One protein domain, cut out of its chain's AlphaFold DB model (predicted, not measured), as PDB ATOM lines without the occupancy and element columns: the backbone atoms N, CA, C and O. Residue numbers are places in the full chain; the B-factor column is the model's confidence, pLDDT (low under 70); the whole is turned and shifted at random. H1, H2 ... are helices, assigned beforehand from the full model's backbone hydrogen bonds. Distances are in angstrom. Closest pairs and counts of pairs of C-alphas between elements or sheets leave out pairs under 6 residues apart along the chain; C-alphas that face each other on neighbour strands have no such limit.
ATOM      1  N   ALA A  18     -24.544 -28.043 530.979       83.62
ATOM      2  CA  ALA A  18     -24.476 -29.487 530.796       83.62
ATOM      3  C   ALA A  18     -25.678 -30.222 531.414       83.62
ATOM      4  O   ALA A  18     -26.189 -31.167 530.811       83.62
ATOM      5  N   VAL A  19     -26.163 -29.781 532.580       83.56
ATOM      6  CA  VAL A  19     -27.289 -30.416 533.280       83.56
ATOM      7  C   VAL A  19     -28.590 -30.150 532.527       83.56
ATOM      8  O   VAL A  19     -29.366 -31.075 532.266       83.56
ATOM      9  N   PHE A  20     -28.820 -28.904 532.112       85.44
ATOM     10  CA  PHE A  20     -30.035 -28.536 531.384       85.44
ATOM     11  C   PHE A  20     -30.088 -29.118 529.968       85.44
ATOM     12  O   PHE A  20     -31.170 -29.478 529.499       85.44
ATOM     13  N   ASN A  21     -28.941 -29.295 529.311       87.62
ATOM     14  CA  ASN A  21     -28.864 -29.924 527.994       87.62
ATOM     15  C   ASN A  21     -29.320 -31.392 528.028       87.62
ATOM     16  O   ASN A  21     -30.093 -31.831 527.176       87.62
ATOM     17  N   VAL A  22     -28.899 -32.163 529.040       89.31
ATOM     18  CA  VAL A  22     -29.348 -33.559 529.192       89.31
ATOM     19  C   VAL A  22     -30.854 -33.619 529.446       89.31
ATOM     20  O   VAL A  22     -31.542 -34.459 528.866       89.31
ATOM     21  N   LEU A  23     -31.394 -32.698 530.251       89.25
ATOM     22  CA  LEU A  23     -32.833 -32.613 530.487       89.25
ATOM     23  C   LEU A  23     -33.619 -32.279 529.207       89.25
ATOM     24  O   LEU A  23     -34.696 -32.840 528.999       89.25
ATOM     25  N   ALA A  24     -33.110 -31.379 528.363       90.00
ATOM     26  CA  ALA A  24     -33.735 -31.036 527.086       90.00
ATOM     27  C   ALA A  24     -33.814 -32.264 526.167       90.00
ATOM     28  O   ALA A  24     -34.903 -32.640 525.737       90.00
ATOM     29  N   LYS A  25     -32.694 -32.979 526.006       91.19
ATOM     30  CA  LYS A  25     -32.641 -34.233 525.239       91.19
ATOM     31  C   LYS A  25     -33.577 -35.304 525.799       91.19
ATOM     32  O   LYS A  25     -34.269 -35.969 525.039       91.19
ATOM     33  N   TYR A  26     -33.662 -35.435 527.126       91.06
ATOM     34  CA  TYR A  26     -34.615 -36.347 527.764       91.06
ATOM     35  C   TYR A  26     -36.069 -36.004 527.411       91.06
ATOM     36  O   TYR A  26     -36.889 -36.902 527.232       91.06
ATOM     37  N   LYS A  27     -36.428 -34.719 527.317       90.00
ATOM     38  CA  LYS A  27     -37.792 -34.307 526.949       90.00
ATOM     39  C   LYS A  27     -38.108 -34.617 525.487       90.00
ATOM     40  O   LYS A  27     -39.215 -35.074 525.221       90.00
ATOM     41  N   GLU A  28     -37.147 -34.409 524.593       94.25
ATOM     42  CA  GLU A  28     -37.269 -34.659 523.149       94.25
ATOM     43  C   GLU A  28     -37.307 -36.152 522.788       94.25
ATOM     44  O   GLU A  28     -37.900 -36.527 521.778       94.25
ATOM     45  N   ASP A  29     -36.714 -37.013 523.618       94.06
ATOM     46  CA  ASP A  29     -36.709 -38.458 523.399       94.06
ATOM     47  C   ASP A  29     -38.135 -39.043 523.436       94.06
ATOM     48  O   ASP A  29     -38.884 -38.866 524.401       94.06
ATOM     49  N   THR A  30     -38.525 -39.761 522.385       95.50
ATOM     50  CA  THR A  30     -39.847 -40.396 522.255       95.50
ATOM     51  C   THR A  30     -39.879 -41.829 522.785       95.50
ATOM     52  O   THR A  30     -40.943 -42.451 522.815       95.50
ATOM     53  N   PHE A  31     -38.744 -42.372 523.229       95.69
ATOM     54  CA  PHE A  31     -38.655 -43.736 523.726       95.69
ATOM     55  C   PHE A  31     -39.500 -43.923 525.004       95.69
ATOM     56  O   PHE A  31     -39.287 -43.230 526.001       95.69
ATOM     57  N   PRO A  32     -40.436 -44.891 525.036       90.31
ATOM     58  CA  PRO A  32     -41.413 -45.017 526.123       90.31
ATOM     59  C   PRO A  32     -40.823 -45.464 527.469       90.31
ATOM     60  O   PRO A  32     -41.499 -45.361 528.485       90.31
ATOM     61  N   LYS A  33     -39.585 -45.975 527.497       91.50
ATOM     62  CA  LYS A  33     -38.894 -46.411 528.726       91.50
ATOM     63  C   LYS A  33     -37.654 -45.561 529.033       91.50
ATOM     64  O   LYS A  33     -36.687 -46.066 529.599       91.50
ATOM     65  N   LYS A  34     -37.647 -44.295 528.608       91.94
ATOM     66  CA  LYS A  34     -36.580 -43.345 528.946       91.94
ATOM     67  C   LYS A  34     -36.541 -43.088 530.456       91.94
ATOM     68  O   LYS A  34     -37.579 -43.048 531.109       91.94
ATOM     69  N   VAL A  35     -35.343 -42.887 531.002       89.94
ATOM     70  CA  VAL A  35     -35.122 -42.635 532.435       89.94
ATOM     71  C   VAL A  35     -34.323 -41.348 532.595       89.94
ATOM     72  O   VAL A  35     -33.332 -41.139 531.897       89.94
ATOM     73  N   ASN A  36     -34.751 -40.479 533.513       89.00
ATOM     74  CA  ASN A  36     -34.062 -39.229 533.808       89.00
ATOM     75  C   ASN A  36     -33.236 -39.348 535.095       89.00
ATOM     76  O   ASN A  36     -33.803 -39.401 536.180       89.00
ATOM     77  N   LEU A  37     -31.908 -39.324 534.961       89.12
ATOM     78  CA  LEU A  37     -30.951 -39.291 536.078       89.12
ATOM     79  C   LEU A  37     -30.103 -38.004 536.082       89.12
ATOM     80  O   LEU A  37     -29.033 -37.968 536.679       89.12
ATOM     81  N   SER A  38     -30.540 -36.969 535.357       86.12
ATOM     82  CA  SER A  38     -29.739 -35.758 535.125       86.12
ATOM     83  C   SER A  38     -29.840 -34.746 536.263       86.12
ATOM     84  O   SER A  38     -28.835 -34.333 536.833       86.12
ATOM     85  N   VAL A  39     -31.065 -34.340 536.597       84.62
ATOM     86  CA  VAL A  39     -31.337 -33.336 537.624       84.62
ATOM     87  C   VAL A  39     -31.621 -34.046 538.938       84.62
ATOM     88  O   VAL A  39     -32.508 -34.897 538.991       84.62
ATOM     89  N   GLY A  40     -30.939 -33.637 540.010       87.06
ATOM     90  CA  GLY A  40     -31.170 -34.103 541.383       87.06
ATOM     91  C   GLY A  40     -32.488 -33.613 542.000       87.06
ATOM     92  O   GLY A  40     -32.504 -33.158 543.138       87.06
ATOM     93  N   ALA A  41     -33.584 -33.645 541.241       89.44
ATOM     94  CA  ALA A  41     -34.923 -33.316 541.708       89.44
ATOM     95  C   ALA A  41     -35.644 -34.603 542.107       89.44
ATOM     96  O   ALA A  41     -35.753 -35.523 541.294       89.44
ATOM     97  N   TYR A  42     -36.150 -34.646 543.337       91.69
ATOM     98  CA  TYR A  42     -36.844 -35.815 543.863       91.69
ATOM     99  C   TYR A  42     -38.116 -36.124 543.055       91.69
ATOM    100  O   TYR A  42     -38.847 -35.217 542.640       91.69
ATOM    101  N   ARG A  43     -38.361 -37.418 542.833       91.62
ATOM    102  CA  ARG A  43     -39.495 -37.953 542.079       91.62
ATOM    103  C   ARG A  43     -40.192 -39.044 542.877       91.62
ATOM    104  O   ARG A  43     -39.550 -39.691 543.699       91.62
ATOM    105  N   ASP A  44     -41.480 -39.220 542.622       92.31
ATOM    106  CA  ASP A  44     -42.224 -40.387 543.097       92.31
ATOM    107  C   ASP A  44     -41.899 -41.646 542.272       92.31
ATOM    108  O   ASP A  44     -41.066 -41.633 541.357       92.31
ATOM    109  N   GLU A  45     -42.542 -42.752 542.629       91.69
ATOM    110  CA  GLU A  45     -42.402 -44.065 542.007       91.69
ATOM    111  C   GLU A  45     -42.787 -44.059 540.515       91.69
ATOM    112  O   GLU A  45     -42.253 -44.849 539.734       91.69
ATOM    113  N   GLU A  46     -43.645 -43.127 540.092       89.56
ATOM    114  CA  GLU A  46     -44.050 -42.899 538.702       89.56
ATOM    115  C   GLU A  46     -43.147 -41.894 537.954       89.56
ATOM    116  O   GLU A  46     -43.404 -41.544 536.792       89.56
ATOM    117  N   GLY A  47     -42.074 -41.413 538.588       87.50
ATOM    118  CA  GLY A  47     -41.121 -40.471 538.003       87.50
ATOM    119  C   GLY A  47     -41.643 -39.033 537.882       87.50
ATOM    120  O   GLY A  47     -41.047 -38.217 537.169       87.50
ATOM    121  N   GLN A  48     -42.742 -38.691 538.555       89.50
ATOM    122  CA  GLN A  48     -43.352 -37.361 538.562       89.50
ATOM    123  C   GLN A  48     -42.761 -36.474 539.669       89.50
ATOM    124  O   GLN A  48     -42.140 -36.967 540.611       89.50
ATOM    125  N   PRO A  49     -42.850 -35.133 539.549       92.75
ATOM    126  CA  PRO A  49     -42.422 -34.243 540.622       92.75
ATOM    127  C   PRO A  49     -43.243 -34.495 541.889       92.75
ATOM    128  O   PRO A  49     -44.466 -34.347 541.881       92.75
ATOM    129  N   TRP A  50     -42.567 -34.807 542.992       93.81
ATOM    130  CA  TRP A  50     -43.239 -35.030 544.266       93.81
ATOM    131  C   TRP A  50     -43.260 -33.752 545.102       93.81
ATOM    132  O   TRP A  50     -42.218 -33.199 545.459       93.81
ATOM    133  N   VAL A  51     -44.462 -33.293 545.440       93.94
ATOM    134  CA  VAL A  51     -44.662 -32.165 546.354       93.94
ATOM    135  C   VAL A  51     -44.947 -32.709 547.746       93.94
ATOM    136  O   VAL A  51     -45.913 -33.453 547.941       93.94
ATOM    137  N   LEU A  52     -44.124 -32.303 548.714       94.88
ATOM    138  CA  LEU A  52     -44.250 -32.707 550.112       94.88
ATOM    139  C   LEU A  52     -45.659 -32.394 550.657       94.88
ATOM    140  O   LEU A  52     -46.136 -31.270 550.474       94.88
ATOM    141  N   PRO A  53     -46.313 -33.322 551.384       95.94
ATOM    142  CA  PRO A  53     -47.651 -33.088 551.934       95.94
ATOM    143  C   PRO A  53     -47.748 -31.826 552.800       95.94
ATOM    144  O   PRO A  53     -48.715 -31.080 552.680       95.94
ATOM    145  N   VAL A  54     -46.715 -31.542 553.604       96.44
ATOM    146  CA  VAL A  54     -46.652 -30.333 554.444       96.44
ATOM    147  C   VAL A  54     -46.669 -29.044 553.618       96.44
ATOM    148  O   VAL A  54     -47.330 -28.087 554.006       96.44
ATOM    149  N   VAL A  55     -46.012 -29.033 552.452       95.56
ATOM    150  CA  VAL A  55     -45.997 -27.866 551.558       95.56
ATOM    151  C   VAL A  55     -47.399 -27.625 551.004       95.56
ATOM    152  O   VAL A  55     -47.901 -26.513 551.114       95.56
ATOM    153  N   LYS A  56     -48.088 -28.677 550.541       95.06
ATOM    154  CA  LYS A  56     -49.479 -28.570 550.058       95.06
ATOM    155  C   LYS A  56     -50.426 -28.021 551.127       95.06
ATOM    156  O   LYS A  56     -51.296 -27.201 550.831       95.06
ATOM    157  N   THR A  57     -50.278 -28.480 552.372       96.50
ATOM    158  CA  THR A  57     -51.089 -27.996 553.497       96.50
ATOM    159  C   THR A  57     -50.854 -26.510 553.753       96.50
ATOM    160  O   THR A  57     -51.824 -25.763 553.861       96.50
ATOM    161  N   VAL A  58     -49.594 -26.075 553.808       94.94
ATOM    162  CA  VAL A  58     -49.245 -24.669 554.057       94.94
ATOM    163  C   VAL A  58     -49.686 -23.773 552.899       94.94
ATOM    164  O   VAL A  58     -50.273 -22.728 553.148       94.94
ATOM    165  N   GLU A  59     -49.508 -24.192 551.645       95.56
ATOM    166  CA  GLU A  59     -49.991 -23.446 550.471       95.56
ATOM    167  C   GLU A  59     -51.511 -23.250 550.508       95.56
ATOM    168  O   GLU A  59     -52.007 -22.149 550.269       95.56
ATOM    169  N   THR A  60     -52.255 -24.296 550.880       95.38
ATOM    170  CA  THR A  60     -53.714 -24.209 551.029       95.38
ATOM    171  C   THR A  60     -54.090 -23.218 552.132       95.38
ATOM    172  O   THR A  60     -54.944 -22.359 551.918       95.38
ATOM    173  N   GLN A  61     -53.423 -23.283 553.287       95.19
ATOM    174  CA  GLN A  61     -53.652 -22.357 554.401       95.19
ATOM    175  C   GLN A  61     -53.355 -20.909 554.005       95.19
ATOM    176  O   GLN A  61     -54.201 -20.041 554.212       95.19
ATOM    177  N   MET A  62     -52.208 -20.662 553.371       93.69
ATOM    178  CA  MET A  62     -51.817 -19.339 552.880       93.69
ATOM    179  C   MET A  62     -52.820 -18.791 551.865       93.69
ATOM    180  O   MET A  62     -53.179 -17.624 551.938       93.69
ATOM    181  N   SER A  63     -53.324 -19.631 550.955       94.00
ATOM    182  CA  SER A  63     -54.321 -19.207 549.962       94.00
ATOM    183  C   SER A  63     -55.664 -18.791 550.577       94.00
ATOM    184  O   SER A  63     -56.394 -17.998 549.989       94.00
ATOM    185  N   SER A  64     -55.990 -19.323 551.758       94.38
ATOM    186  CA  SER A  64     -57.217 -19.003 552.495       94.38
ATOM    187  C   SER A  64     -57.067 -17.843 553.485       94.38
ATOM    188  O   SER A  64     -58.065 -17.398 554.052       94.38
ATOM    189  N   ASP A  65     -55.844 -17.363 553.718       94.44
ATOM    190  CA  ASP A  65     -55.559 -16.313 554.691       94.44
ATOM    191  C   ASP A  65     -55.840 -14.922 554.106       94.44
ATOM    192  O   ASP A  65     -55.103 -14.408 553.268       94.44
ATOM    193  N   VAL A  66     -56.911 -14.289 554.585       92.00
ATOM    194  CA  VAL A  66     -57.327 -12.941 554.167       92.00
ATOM    195  C   VAL A  66     -56.396 -11.828 554.663       92.00
ATOM    196  O   VAL A  66     -56.485 -10.705 554.172       92.00
ATOM    197  N   MET A  67     -55.536 -12.111 555.645       92.88
ATOM    198  CA  MET A  67     -54.574 -11.156 556.204       92.88
ATOM    199  C   MET A  67     -53.207 -11.231 555.519       92.88
ATOM    200  O   MET A  67     -52.370 -10.346 555.730       92.88
ATOM    201  N   LEU A  68     -52.969 -12.267 554.708       90.69
ATOM    202  CA  LEU A  68     -51.747 -12.401 553.936       90.69
ATOM    203  C   LEU A  68     -51.649 -11.248 552.929       90.69
ATOM    204  O   LEU A  68     -52.561 -10.994 552.147       90.69
ATOM    205  N   ASN A  69     -50.516 -10.553 552.950       92.12
ATOM    206  CA  ASN A  69     -50.207  -9.480 552.013       92.12
ATOM    207  C   ASN A  69     -48.879  -9.759 551.298       92.12
ATOM    208  O   ASN A  69     -48.143 -10.683 551.648       92.12
TER     209      ASN A  69
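This is residues 18 to 69 of the 181 residues of the protein "Aspartate transaminase" of Amphimedon queenslandica (UniProt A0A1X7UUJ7). H2, the longest helix, sticks out at one end of a stretched chain with its neighbours, residues 52 to 69, and the shorter H1 lies towards the other end. Between them winds a long looping link, residues 29 to 52, and no core is formed. The printed part has 52 residues, with two named helices in the order H1, H2 and no named strand; the class is all helix, though under half of the residues, 23, are in named elements. The whole is extended, with a radius of gyration of the C-alphas of 16.6 A and spans of 47 by 24 by 18 A.

H2, residues 53 to 64, measures 17.0 A from C-alpha 53 at (-47.651, -33.088, 551.934) to C-alpha 64 at (-57.217, -19.003, 552.495). H1, residues 18 to 28, measures 15.8 A and begins with C-alpha 18 at (-24.476, -29.487, 530.796).

H2 and H1 are apart, with no C-alpha of the one within 8 A of the other. In both, every O i to N i+4 pair is within hydrogen-bond range. Residues 28 to 33 stand free, as do residues 52 to 69.

The C-alphas of Phe 31 and Met 67, the two farthest apart, are 48.7 A apart. The 24-residue link is long. The printed part has no cut, and no printed residue is under 70 in pLDDT.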